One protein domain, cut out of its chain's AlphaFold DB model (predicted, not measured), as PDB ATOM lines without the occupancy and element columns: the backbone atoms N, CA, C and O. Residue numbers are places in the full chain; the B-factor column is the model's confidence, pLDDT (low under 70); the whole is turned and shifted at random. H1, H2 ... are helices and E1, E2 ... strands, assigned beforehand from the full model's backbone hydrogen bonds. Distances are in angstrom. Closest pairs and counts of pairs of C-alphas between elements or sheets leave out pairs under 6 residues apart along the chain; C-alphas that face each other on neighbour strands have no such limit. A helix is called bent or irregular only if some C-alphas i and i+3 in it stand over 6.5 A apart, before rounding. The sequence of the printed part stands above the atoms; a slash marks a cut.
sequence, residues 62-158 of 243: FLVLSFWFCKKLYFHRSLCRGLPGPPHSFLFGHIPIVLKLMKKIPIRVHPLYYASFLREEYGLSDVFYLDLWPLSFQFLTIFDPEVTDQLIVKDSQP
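AT A GLANCE: This is residues 62 to 158 of the 243 residues of an uncharacterized protein of Amniculicola lignicola CBS 123094 (UniProt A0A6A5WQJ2). A hairpin, E1 and E2, makes the middle, with H3 over one face and H2 packed crosswise on H3. H1 and H4 lead away from this core, and residues 62 to 68 and 149 to 155 stick out. The 97 printed residues run H1 H2 H3 E1 E2 H4, mostly helix, the strands antiparallel. The whole is only just loose, close to compact: radius of gyration of the C-alphas 15.2 A, spans 46 by 36 by 24 A.

IN THESE COORDINATES: Find C-alpha 62 at (27.094, 30.889, 18.991); H1 runs 23.7 A to residue 78. Next come H2, residues 95 to 102, and H3, 111 to 122, only just irregular: C-alphas 112 and 115 are 6.55 A apart. E1 is 127 to 131, E2 138 to 142; H4, 145 to 154, ends at (17.154, 58.461, -17.913).

HOW THE PARTS SIT: In the hairpin E1 and E2, N 130 and O 139 are within hydrogen-bond range, 2.8 A. H2 touches H3's residues 114 to 118 alone, about perpendicular at 85 degrees; the closest C-alphas, Leu 101 and Leu 118, are 7.3 A apart. H1 and H4 are apart. O i to N i+4 pairs are within range throughout H1 and H2, 6 of 8 in H3, 5 of 6 in H4.

THE WHOLE: The farthest C-alphas, Phe 62 and Glu 146, are 47.6 A apart. The link H1 to H2 is long. The printed part has no cut, and no printed residue is under 70 in pLDDT.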
ATOM      1  N   PHE A  62      26.103  31.079  20.047       96.44
ATOM      2  CA  PHE A  62      27.094  30.889  18.991       96.44
ATOM      3  C   PHE A  62      26.499  30.169  17.775       96.44
ATOM      4  O   PHE A  62      26.705  30.610  16.648       96.44
ATOM      5  N   LEU A  63      25.706  29.112  17.983       96.38
ATOM      6  CA  LEU A  63      25.033  28.397  16.895       96.38
ATOM      7  C   LEU A  63      24.044  29.291  16.140       96.38
ATOM      8  O   LEU A  63      24.039  29.286  14.909       96.38
ATOM      9  N   VAL A  64      23.248  30.095  16.852       97.06
ATOM     10  CA  VAL A  64      22.299  31.037  16.233       97.06
ATOM     11  C   VAL A  64      23.032  32.111  15.430       97.06
ATOM     12  O   VAL A  64      22.686  32.351  14.272       97.06
ATOM     13  N   LEU A  65      24.071  32.727  16.002       96.56
ATOM     14  CA  LEU A  65      24.876  33.742  15.318       96.56
ATOM     15  C   LEU A  65      25.619  33.160  14.113       96.56
ATOM     16  O   LEU A  65      25.641  33.787  13.057       96.56
ATOM     17  N   SER A  66      26.172  31.952  14.240       95.75
ATOM     18  CA  SER A  66      26.840  31.247  13.146       95.75
ATOM     19  C   SER A  66      25.860  30.913  12.025       95.75
ATOM     20  O   SER A  66      26.165  31.141  10.860       95.75
ATOM     21  N   PHE A  67      24.663  30.418  12.346       96.88
ATOM     22  CA  PHE A  67      23.630  30.148  11.347       96.88
ATOM     23  C   PHE A  67      23.185  31.430  10.633       96.88
ATOM     24  O   PHE A  67      23.117  31.466   9.403       96.88
ATOM     25  N   TRP A  68      22.941  32.505  11.389       96.50
ATOM     26  CA  TRP A  68      22.605  33.817  10.835       96.50
ATOM     27  C   TRP A  68      23.718  34.351   9.927       96.50
ATOM     28  O   TRP A  68      23.444  34.784   8.806       96.50
ATOM     29  N   PHE A  69      24.974  34.256  10.368       95.44
ATOM     30  CA  PHE A  69      26.139  34.669   9.594       95.44
ATOM     31  C   PHE A  69      26.291  33.842   8.316       95.44
ATOM     32  O   PHE A  69      26.470  34.424   7.253       95.44
ATOM     33  N   CYS A  70      26.148  32.515   8.375       95.00
ATOM     34  CA  CYS A  70      26.204  31.645   7.199       95.00
ATOM     35  C   CYS A  70      25.094  31.966   6.193       95.00
ATOM     36  O   CYS A  70      25.368  32.059   4.996       95.00
ATOM     37  N   LYS A  71      23.855  32.201   6.655       95.75
ATOM     38  CA  LYS A  71      22.762  32.651   5.778       95.75
ATOM     39  C   LYS A  71      23.083  33.991   5.129       95.75
ATOM     40  O   LYS A  71      22.851  34.161   3.934       95.75
ATOM     41  N   LYS A  72      23.630  34.930   5.901       94.19
ATOM     42  CA  LYS A  72      23.990  36.263   5.415       94.19
ATOM     43  C   LYS A  72      25.146  36.217   4.414       94.19
ATOM     44  O   LYS A  72      25.052  36.838   3.361       94.19
ATOM     45  N   LEU A  73      26.187  35.435   4.698       93.94
ATOM     46  CA  LEU A  73      27.297  35.163   3.788       93.94
ATOM     47  C   LEU A  73      26.771  34.558   2.484       93.94
ATOM     48  O   LEU A  73      27.042  35.098   1.418       93.94
ATOM     49  N   TYR A  74      25.976  33.487   2.563       94.31
ATOM     50  CA  TYR A  74      25.411  32.835   1.383       94.31
ATOM     51  C   TYR A  74      24.588  33.807   0.530       94.31
ATOM     52  O   TYR A  74      24.786  33.869  -0.682       94.31
ATOM     53  N   PHE A  75      23.723  34.608   1.161       94.62
ATOM     54  CA  PHE A  75      22.941  35.633   0.472       94.62
ATOM     55  C   PHE A  75      23.846  36.605  -0.291       94.62
ATOM     56  O   PHE A  75      23.718  36.736  -1.506       94.62
ATOM     57  N   HIS A  76      24.824  37.213   0.382       93.25
ATOM     58  CA  HIS A  76      25.742  38.161  -0.250       93.25
ATOM     59  C   HIS A  76      26.580  37.537  -1.372       93.25
ATOM     60  O   HIS A  76      26.758  38.164  -2.413       93.25
ATOM     61  N   ARG A  77      27.043  36.289  -1.218       92.38
ATOM     62  CA  ARG A  77      27.784  35.596  -2.286       92.38
ATOM     63  C   ARG A  77      26.897  35.231  -3.469       92.38
ATOM     64  O   ARG A  77      27.378  35.223  -4.598       92.38
ATOM     65  N   SER A  78      25.615  34.951  -3.235       92.50
ATOM     66  CA  SER A  78      24.674  34.639  -4.312       92.50
ATOM     67  C   SER A  78      24.426  35.831  -5.242       92.50
ATOM     68  O   SER A  78      24.264  35.620  -6.438       92.50
ATOM     69  N   LEU A  79      24.506  37.069  -4.731       91.38
ATOM     70  CA  LEU A  79      24.312  38.296  -5.518       91.38
ATOM     71  C   LEU A  79      25.380  38.525  -6.591       91.38
ATOM     72  O   LEU A  79      25.107  39.209  -7.566       91.38
ATOM     73  N   CYS A  80      26.588  37.985  -6.412       90.00
ATOM     74  CA  CYS A  80      27.701  38.166  -7.350       90.00
ATOM     75  C   CYS A  80      28.079  36.872  -8.086       90.00
ATOM     76  O   CYS A  80      29.073  36.832  -8.810       90.00
ATOM     77  N   ARG A  81      27.325  35.784  -7.891       89.12
ATOM     78  CA  ARG A  81      27.681  34.470  -8.428       89.12
ATOM     79  C   ARG A  81      27.446  34.424  -9.938       89.12
ATOM     80  O   ARG A  81      26.317  34.559 -10.389       89.12
ATOM     81  N   GLY A  82      28.506  34.166 -10.704       88.94
ATOM     82  CA  GLY A  82      28.434  34.064 -12.167       88.94
ATOM     83  C   GLY A  82      28.317  35.410 -12.889       88.94
ATOM     84  O   GLY A  82      28.059  35.428 -14.087       88.94
ATOM     85  N   LEU A  83      28.501  36.521 -12.173       93.25
ATOM     86  CA  LEU A  83      28.514  37.866 -12.740       93.25
ATOM     87  C   LEU A  83      29.945  38.295 -13.107       93.25
ATOM     88  O   LEU A  83      30.901  37.757 -12.541       93.25
ATOM     89  N   PRO A  84      30.116  39.255 -14.036       93.81
ATOM     90  CA  PRO A  84      31.439  39.748 -14.412       93.81
ATOM     91  C   PRO A  84      32.136  40.385 -13.209       93.81
ATOM     92  O   PRO A  84      31.545  41.193 -12.492       93.81
ATOM     93  N   GLY A  85      33.399  40.034 -12.985       93.69
ATOM     94  CA  GLY A  85      34.177  40.503 -11.844       93.69
ATOM     95  C   GLY A  85      35.581  39.903 -11.817       93.69
ATOM     96  O   GLY A  85      35.876  38.981 -12.582       93.69
ATOM     97  N   PRO A  86      36.465  40.421 -10.949       92.81
ATOM     98  CA  PRO A  86      37.763  39.805 -10.713       92.81
ATOM     99  C   PRO A  86      37.610  38.419 -10.053       92.81
ATOM    100  O   PRO A  86      36.513  38.037  -9.649       92.81
ATOM    101  N   PRO A  87      38.692  37.631  -9.922       91.75
ATOM    102  CA  PRO A  87      38.603  36.305  -9.312       91.75
ATOM    103  C   PRO A  87      37.962  36.332  -7.910       91.75
ATOM    104  O   PRO A  87      38.465  36.951  -6.973       91.75
ATOM    105  N   HIS A  88      36.831  35.653  -7.745       90.44
ATOM    106  CA  HIS A  88      36.050  35.707  -6.509       90.44
ATOM    107  C   HIS A  88      36.395  34.550  -5.569       90.44
ATOM    108  O   HIS A  88      36.472  33.392  -5.981       90.44
ATOM    109  N   SER A  89      36.589  34.852  -4.283       89.94
ATOM    110  CA  SER A  89      36.731  33.837  -3.235       89.94
ATOM    111  C   SER A  89      35.412  33.633  -2.491       89.94
ATOM    112  O   SER A  89      34.748  34.593  -2.108       89.94
ATOM    113  N   PHE A  90      35.042  32.385  -2.197       88.25
ATOM    114  CA  PHE A  90      33.770  32.105  -1.521       88.25
ATOM    115  C   PHE A  90      33.670  32.765  -0.132       88.25
ATOM    116  O   PHE A  90      32.648  33.363   0.206       88.25
ATOM    117  N   LEU A  91      34.735  32.701   0.677       89.81
ATOM    118  CA  LEU A  91      34.694  33.202   2.055       89.81
ATOM    119  C   LEU A  91      34.897  34.719   2.153       89.81
ATOM    120  O   LEU A  91      34.215  35.360   2.951       89.81
ATOM    121  N   PHE A  92      35.777  35.305   1.333       91.62
ATOM    122  CA  PHE A  92      36.182  36.716   1.437       91.62
ATOM    123  C   PHE A  92      35.785  37.582   0.236       91.62
ATOM    124  O   PHE A  92      36.096  38.771   0.206       91.62
ATOM    125  N   GLY A  93      35.106  37.016  -0.759       92.94
ATOM    126  CA  GLY A  93      34.736  37.720  -1.978       92.94
ATOM    127  C   GLY A  93      35.971  38.224  -2.707       92.94
ATOM    128  O   GLY A  93      36.897  37.456  -2.981       92.94
ATOM    129  N   HIS A  94      36.006  39.527  -2.955       94.50
ATOM    130  CA  HIS A  94      37.088  40.232  -3.635       94.50
ATOM    131  C   HIS A  94      38.073  40.927  -2.676       94.50
ATOM    132  O   HIS A  94      39.046  41.528  -3.133       94.50
ATOM    133  N   ILE A  95      37.884  40.825  -1.352       94.88
ATOM    134  CA  ILE A  95      38.763  41.470  -0.356       94.88
ATOM    135  C   ILE A  95      40.248  41.113  -0.558       94.88
ATOM    136  O   ILE A  95      41.065  42.034  -0.579       94.88
ATOM    137  N   PRO A  96      40.653  39.836  -0.748       95.00
ATOM    138  CA  PRO A  96      42.073  39.493  -0.873       95.00
ATOM    139  C   PRO A  96      42.742  40.159  -2.080       95.00
ATOM    140  O   PRO A  96      43.908  40.546  -2.017       95.00
ATOM    141  N   ILE A  97      41.990  40.336  -3.166       94.62
ATOM    142  CA  ILE A  97      42.461  40.994  -4.384       94.62
ATOM    143  C   ILE A  97      42.632  42.491  -4.160       94.62
ATOM    144  O   ILE A  97      43.668  43.042  -4.528       94.62
ATOM    145  N   VAL A  98      41.668  43.134  -3.497       93.81
ATOM    146  CA  VAL A  98      41.795  44.548  -3.123       93.81
ATOM    147  C   VAL A  98      42.988  44.757  -2.196       93.81
ATOM    148  O   VAL A  98      43.775  45.669  -2.416       93.81
ATOM    149  N   LEU A  99      43.200  43.875  -1.215       93.44
ATOM    150  CA  LEU A  99      44.369  43.944  -0.334       93.44
ATOM    151  C   LEU A  99      45.689  43.753  -1.096       93.44
ATOM    152  O   LEU A  99      46.680  44.410  -0.779       93.44
ATOM    153  N   LYS A 100      45.721  42.876  -2.107       94.62
ATOM    154  CA  LYS A 100      46.888  42.707  -2.985       94.62
ATOM    155  C   LYS A 100      47.152  43.972  -3.802       94.62
ATOM    156  O   LYS A 100      48.305  44.380  -3.910       94.62
ATOM    157  N   LEU A 101      46.103  44.612  -4.317       93.81
ATOM    158  CA  LEU A 101      46.203  45.879  -5.037       93.81
ATOM    159  C   LEU A 101      46.696  47.015  -4.128       93.81
ATOM    160  O   LEU A 101      47.596  47.756  -4.514       93.81
ATOM    161  N   MET A 102      46.167  47.120  -2.906       92.31
ATOM    162  CA  MET A 102      46.557  48.147  -1.931       92.31
ATOM    163  C   MET A 102      48.055  48.133  -1.602       92.31
ATOM    164  O   MET A 102      48.604  49.163  -1.230       92.31
ATOM    165  N   LYS A 103      48.727  46.984  -1.751       93.75
ATOM    166  CA  LYS A 103      50.185  46.871  -1.580       93.75
ATOM    167  C   LYS A 103      50.986  47.430  -2.762       93.75
ATOM    168  O   LYS A 103      52.169  47.702  -2.592       93.75
ATOM    169  N   LYS A 104      50.377  47.551  -3.946       92.50
ATOM    170  CA  LYS A 104      51.023  48.032  -5.178       92.50
ATOM    171  C   LYS A 104      50.847  49.534  -5.390       92.50
ATOM    172  O   LYS A 104      51.738  50.184  -5.923       92.50
ATOM    173  N   ILE A 105      49.690  50.071  -5.015       92.25
ATOM    174  CA  ILE A 105      49.347  51.478  -5.250       92.25
ATOM    175  C   ILE A 105      49.937  52.404  -4.170       92.25
ATOM    176  O   ILE A 105      50.168  51.968  -3.040       92.25
ATOM    177  N   PRO A 106      50.150  53.699  -4.470       89.56
ATOM    178  CA  PRO A 106      50.603  54.664  -3.474       89.56
ATOM    179  C   PRO A 106      49.621  54.799  -2.300       89.56
ATOM    180  O   PRO A 106      48.406  54.841  -2.482       89.56
ATOM    181  N   ILE A 107      50.155  54.982  -1.089       83.94
ATOM    182  CA  ILE A 107      49.384  55.051   0.171       83.94
ATOM    183  C   ILE A 107      48.299  56.149   0.163       83.94
ATOM    184  O   ILE A 107      47.312  56.055   0.885       83.94
ATOM    185  N   ARG A 108      48.468  57.211  -0.636       87.62
ATOM    186  CA  ARG A 108      47.589  58.398  -0.645       87.62
ATOM    187  C   ARG A 108      46.518  58.381  -1.736       87.62
ATOM    188  O   ARG A 108      45.947  59.427  -2.036       87.62
ATOM    189  N   VAL A 109      46.257  57.230  -2.343       90.19
ATOM    190  CA  VAL A 109      45.222  57.131  -3.369       90.19
ATOM    191  C   VAL A 109      43.845  56.974  -2.732       90.19
ATOM    192  O   VAL A 109      43.648  56.183  -1.813       90.19
ATOM    193  N   HIS A 110      42.877  57.745  -3.228       89.81
ATOM    194  CA  HIS A 110      41.502  57.657  -2.755       89.81
ATOM    195  C   HIS A 110      40.884  56.292  -3.133       89.81
ATOM    196  O   HIS A 110      41.009  55.889  -4.292       89.81
ATOM    197  N   PRO A 111      40.160  55.606  -2.225       87.69
ATOM    198  CA  PRO A 111      39.611  54.267  -2.478       87.69
ATOM    199  C   PRO A 111      38.711  54.140  -3.714       87.69
ATOM    200  O   PRO A 111      38.633  53.064  -4.298       87.69
ATOM    201  N   LEU A 112      38.068  55.228  -4.157       88.44
ATOM    202  CA  LEU A 112      37.266  55.227  -5.393       88.44
ATOM    203  C   LEU A 112      38.082  54.852  -6.641       88.44
ATOM    204  O   LEU A 112      37.530  54.270  -7.568       88.44
ATOM    205  N   TYR A 113      39.391  55.117  -6.658       92.31
ATOM    206  CA  TYR A 113      40.248  54.735  -7.783       92.31
ATOM    207  C   TYR A 113      40.621  53.252  -7.779       92.31
ATOM    208  O   TYR A 113      41.113  52.753  -8.788       92.31
ATOM    209  N   TYR A 114      40.382  52.517  -6.685       93.19
ATOM    210  CA  TYR A 114      40.766  51.105  -6.599       93.19
ATOM    211  C   TYR A 114      40.097  50.285  -7.695       93.19
ATOM    212  O   TYR A 114      40.743  49.432  -8.290       93.19
ATOM    213  N   ALA A 115      38.840  50.586  -8.022       93.62
ATOM    214  CA  ALA A 115      38.136  49.889  -9.087       93.62
ATOM    215  C   ALA A 115      38.781  50.121 -10.469       93.62
ATOM    216  O   ALA A 115      38.837  49.194 -11.271       93.62
ATOM    217  N   SER A 116      39.350  51.309 -10.717       94.88
ATOM    218  CA  SER A 116      40.084  51.606 -11.955       94.88
ATOM    219  C   SER A 116      41.358  50.772 -12.060       94.88
ATOM    220  O   SER A 116      41.599  50.150 -13.089       94.88
ATOM    221  N   PHE A 117      42.145  50.692 -10.984       95.25
ATOM    222  CA  PHE A 117      43.359  49.871 -10.994       95.25
ATOM    223  C   PHE A 117      43.055  48.373 -11.049       95.25
ATOM    224  O   PHE A 117      43.803  47.624 -11.663       95.25
ATOM    225  N   LEU A 118      41.966  47.914 -10.421       95.38
ATOM    226  CA  LEU A 118      41.527  46.521 -10.546       95.38
ATOM    227  C   LEU A 118      41.155  46.181 -11.986       95.38
ATOM    228  O   LEU A 118      41.503  45.101 -12.457       95.38
ATOM    229  N   ARG A 119      40.456  47.093 -12.668       95.62
ATOM    230  CA  ARG A 119      40.089  46.919 -14.072       95.62
ATOM    231  C   ARG A 119      41.326  46.759 -14.947       95.62
ATOM    232  O   ARG A 119      41.371  45.823 -15.733       95.62
ATOM    233  N   GLU A 120      42.321  47.621 -14.767       94.81
ATOM    234  CA  GLU A 120      43.579  47.568 -15.518       94.81
ATOM    235  C   GLU A 120      44.392  46.301 -15.203       94.81
ATOM    236  O   GLU A 120      44.800  45.585 -16.112       94.81
ATOM    237  N   GLU A 121      44.569  45.967 -13.922       94.50
ATOM    238  CA  GLU A 121      45.380  44.824 -13.474       94.50
ATOM    239  C   GLU A 121      44.804  43.466 -13.910       94.50
ATOM    240  O   GLU A 121      45.564  42.541 -14.194       94.50
ATOM    241  N   TYR A 122      43.475  43.324 -13.939       94.25
ATOM    242  CA  TYR A 122      42.800  42.059 -14.263       94.25
ATOM    243  C   TYR A 122      42.130  42.057 -15.646       94.25
ATOM    244  O   TYR A 122      41.455  41.083 -15.974       94.25
ATOM    245  N   GLY A 123      42.294  43.118 -16.443       94.75
ATOM    246  CA  GLY A 123      41.676  43.238 -17.769       94.75
ATOM    247  C   GLY A 123      40.148  43.134 -17.734       94.75
ATOM    248  O   GLY A 123      39.561  42.427 -18.552       94.75
ATOM    249  N   LEU A 124      39.503  43.769 -16.749       95.75
ATOM    250  CA  LEU A 124      38.051  43.675 -16.564       95.75
ATOM    251  C   LEU A 124      37.291  44.518 -17.598       95.75
ATOM    252  O   LEU A 124      37.802  45.505 -18.129       95.75
ATOM    253  N   SER A 125      36.030  44.154 -17.820       94.94
ATOM    254  CA  SER A 125      35.074  44.951 -18.586       94.94
ATOM    255  C   SER A 125      34.782  46.301 -17.926       94.94
ATOM    256  O   SER A 125      35.104  46.548 -16.766       94.94
ATOM    257  N   ASP A 126      34.104  47.172 -18.663       95.94
ATOM    258  CA  ASP A 126      33.701  48.499 -18.189       95.94
ATOM    259  C   ASP A 126      32.599  48.416 -17.130       95.94
ATOM    260  O   ASP A 126      32.417  49.342 -16.345       95.94
ATOM    261  N   VAL A 127      31.901  47.283 -17.067       96.25
ATOM    262  CA  VAL A 127      30.887  46.982 -16.061       96.25
ATOM    263  C   VAL A 127      31.261  45.690 -15.346       96.25
ATOM    264  O   VAL A 127      31.373  44.644 -15.985       96.25
ATOM    265  N   PHE A 128      31.464  45.748 -14.029       96.06
ATOM    266  CA  PHE A 128      31.782  44.568 -13.220       96.06
ATOM    267  C   PHE A 128      31.368  44.722 -11.755       96.06
ATOM    268  O   PHE A 128      31.236  45.827 -11.224       96.06
ATOM    269  N   TYR A 129      31.206  43.589 -11.078       95.50
ATOM    270  CA  TYR A 129      30.829  43.509  -9.675       95.50
ATOM    271  C   TYR A 129      32.051  43.374  -8.769       95.50
ATOM    272  O   TYR A 129      32.978  42.607  -9.030       95.50
ATOM    273  N   LEU A 130      32.013  44.090  -7.650       94.38
ATOM    274  CA  LEU A 130      32.986  44.015  -6.574       94.38
ATOM    275  C   LEU A 130      32.266  43.653  -5.276       94.38
ATOM    276  O   LEU A 130      31.245  44.227  -4.921       94.38
ATOM    277  N   ASP A 131      32.818  42.699  -4.541       94.75
ATOM    278  CA  ASP A 131      32.174  42.082  -3.383       94.75
ATOM    279  C   ASP A 131      33.142  42.163  -2.219       94.75
ATOM    280  O   ASP A 131      34.066  41.357  -2.096       94.75
ATOM    281  N   LEU A 132      32.961  43.196  -1.404       93.25
ATOM    282  CA  LEU A 132      33.832  43.493  -0.273       93.25
ATOM    283  C   LEU A 132      33.216  43.065   1.054       93.25
ATOM    284  O   LEU A 132      33.729  43.426   2.110       93.25
ATOM    285  N   TRP A 133      32.139  42.283   1.029       92.88
ATOM    286  CA  TRP A 133      31.545  41.751   2.244       92.88
ATOM    287  C   TRP A 133      32.491  40.724   2.890       92.88
ATOM    288  O   TRP A 133      33.037  39.876   2.172       92.88
ATOM    289  N   PRO A 134      32.698  40.745   4.220       91.19
ATOM    290  CA  PRO A 134      31.945  41.494   5.238       91.19
ATOM    291  C   PRO A 134      32.479  42.895   5.581       91.19
ATOM    292  O   PRO A 134      31.922  43.542   6.462       91.19
ATOM    293  N   LEU A 135      33.547  43.364   4.932       91.56
ATOM    294  CA  LEU A 135      34.176  44.647   5.255       91.56
ATOM    295  C   LEU A 135      33.377  45.853   4.737       91.56
ATOM    296  O   LEU A 135      33.327  46.892   5.387       91.56
ATOM    297  N   SER A 136      32.769  45.725   3.560       90.12
ATOM    298  CA  SER A 136      31.947  46.764   2.940       90.12
ATOM    299  C   SER A 136      30.805  46.151   2.119       90.12
ATOM    300  O   SER A 136      30.583  44.938   2.140       90.12
ATOM    301  N   PHE A 137      30.056  47.004   1.429       90.94
ATOM    302  CA  PHE A 137      28.953  46.610   0.559       90.94
ATOM    303  C   PHE A 137      29.460  45.940  -0.728       90.94
ATOM    304  O   PHE A 137      30.652  45.966  -1.049       90.94
ATOM    305  N   GLN A 138      28.539  45.325  -1.469       92.06
ATOM    306  CA  GLN A 138      28.765  44.985  -2.869       92.06
ATOM    307  C   GLN A 138      28.606  46.236  -3.731       92.06
ATOM    308  O   GLN A 138      27.706  47.041  -3.498       92.06
ATOM    309  N   PHE A 139      29.448  46.369  -4.747       92.31
ATOM    310  CA  PHE A 139      29.422  47.474  -5.692       92.31
ATOM    311  C   PHE A 139      29.281  46.938  -7.112       92.31
ATOM    312  O   PHE A 139      29.964  45.989  -7.491       92.31
ATOM    313  N   LEU A 140      28.429  47.581  -7.904       94.25
ATOM    314  CA  LEU A 140      28.499  47.521  -9.358       94.25
ATOM    315  C   LEU A 140      29.348  48.707  -9.808       94.25
ATOM    316  O   LEU A 140      28.986  49.855  -9.553       94.25
ATOM    317  N   THR A 141      30.494  48.431 -10.419       95.12
ATOM    318  CA  THR A 141      31.357  49.472 -10.978       95.12
ATOM    319  C   THR A 141      31.038  49.638 -12.451       95.12
ATOM    320  O   THR A 141      30.928  48.641 -13.161       95.12
ATOM    321  N   ILE A 142      30.894  50.888 -12.891       95.94
ATOM    322  CA  ILE A 142      30.505  51.252 -14.252       95.94
ATOM    323  C   ILE A 142      31.470  52.332 -14.740       95.94
ATOM    324  O   ILE A 142      31.584  53.389 -14.124       95.94
ATOM    325  N   PHE A 143      32.177  52.036 -15.825       95.69
ATOM    326  CA  PHE A 143      33.066  52.945 -16.549       95.69
ATOM    327  C   PHE A 143      32.484  53.374 -17.900       95.69
ATOM    328  O   PHE A 143      32.998  54.309 -18.508       95.69
ATOM    329  N   ASP A 144      31.413  52.717 -18.346       96.50
ATOM    330  CA  ASP A 144      30.729  53.021 -19.597       96.50
ATOM    331  C   ASP A 144      29.809  54.252 -19.428       96.50
ATOM    332  O   ASP A 144      28.904  54.232 -18.576       96.50
ATOM    333  N   PRO A 145      30.017  55.334 -20.202       95.81
ATOM    334  CA  PRO A 145      29.186  56.529 -20.127       95.81
ATOM    335  C   PRO A 145      27.730  56.282 -20.543       95.81
ATOM    336  O   PRO A 145      26.846  56.920 -19.976       95.81
ATOM    337  N   GLU A 146      27.452  55.361 -21.471       96.44
ATOM    338  CA  GLU A 146      26.084  55.092 -21.935       96.44
ATOM    339  C   GLU A 146      25.254  54.421 -20.839       96.44
ATOM    340  O   GLU A 146      24.133  54.844 -20.537       96.44
ATOM    341  N   VAL A 147      25.839  53.422 -20.173       95.31
ATOM    342  CA  VAL A 147      25.217  52.740 -19.028       95.31
ATOM    343  C   VAL A 147      25.035  53.711 -17.858       95.31
ATOM    344  O   VAL A 147      24.008  53.698 -17.175       95.31
ATOM    345  N   THR A 148      26.014  54.589 -17.636       95.25
ATOM    346  CA  THR A 148      25.949  55.608 -16.581       95.25
ATOM    347  C   THR A 148      24.820  56.612 -16.836       95.25
ATOM    348  O   THR A 148      24.050  56.910 -15.921       95.25
ATOM    349  N   ASP A 149      24.671  57.101 -18.071       95.88
ATOM    350  CA  ASP A 149      23.577  57.996 -18.472       95.88
ATOM    351  C   ASP A 149      22.206  57.337 -18.265       95.88
ATOM    352  O   ASP A 149      21.280  57.955 -17.730       95.88
ATOM    353  N   GLN A 150      22.089  56.050 -18.599       95.12
ATOM    354  CA  GLN A 150      20.854  55.306 -18.381       95.12
ATOM    355  C   GLN A 150      20.459  55.244 -16.897       95.12
ATOM    356  O   GLN A 150      19.295  55.475 -16.579       95.12
ATOM    357  N   LEU A 151      21.409  54.976 -15.997       92.81
ATOM    358  CA  LEU A 151      21.137  54.775 -14.564       92.81
ATOM    359  C   LEU A 151      21.003  56.065 -13.750       92.81
ATOM    360  O   LEU A 151      20.388  56.054 -12.683       92.81
ATOM    361  N   ILE A 152      21.630  57.154 -14.198       92.00
ATOM    362  CA  ILE A 152      21.664  58.418 -13.449       92.00
ATOM    363  C   ILE A 152      20.674  59.432 -14.022       92.00
ATOM    364  O   ILE A 152      20.045  60.159 -13.256       92.00
ATOM    365  N   VAL A 153      20.539  59.505 -15.349       90.56
ATOM    366  CA  VAL A 153      19.762  60.558 -16.018       90.56
ATOM    367  C   VAL A 153      18.409  60.038 -16.485       90.56
ATOM    368  O   VAL A 153      17.385  60.616 -16.121       90.56
ATOM    369  N   LYS A 154      18.391  58.964 -17.287       92.44
ATOM    370  CA  LYS A 154      17.154  58.461 -17.913       92.44
ATOM    371  C   LYS A 154      16.239  57.767 -16.910       92.44
ATOM    372  O   LYS A 154      15.055  58.080 -16.852       92.44
ATOM    373  N   ASP A 155      16.796  56.847 -16.131       91.50
ATOM    374  CA  ASP A 155      16.095  56.106 -15.086       91.50
ATOM    375  C   ASP A 155      16.875  56.207 -13.773       91.50
ATOM    376  O   ASP A 155      17.555  55.269 -13.351       91.50
ATOM    377  N   SER A 156      16.818  57.402 -13.174       89.62
ATOM    378  CA  SER A 156      17.537  57.753 -11.946       89.62
ATOM    379  C   SER A 156      17.229  56.762 -10.823       89.62
ATOM    380  O   SER A 156      16.215  56.883 -10.130       89.62
ATOM    381  N   GLN A 157      18.151  55.828 -10.592       92.12
ATOM    382  CA  GLN A 157      18.029  54.849  -9.517       92.12
ATOM    383  C   GLN A 157      18.116  55.518  -8.136       92.12
ATOM    384  O   GLN A 157      18.840  56.505  -7.967       92.12
ATOM    385  N   PRO A 158      17.409  54.983  -7.121       92.25
ATOM    386  CA  PRO A 158      17.467  55.523  -5.770       92.25
ATOM    387  C   PRO A 158      18.881  55.412  -5.197       92.25
ATOM    388  O   PRO A 158      19.596  54.427  -5.407       92.25
TER     389      PRO A 158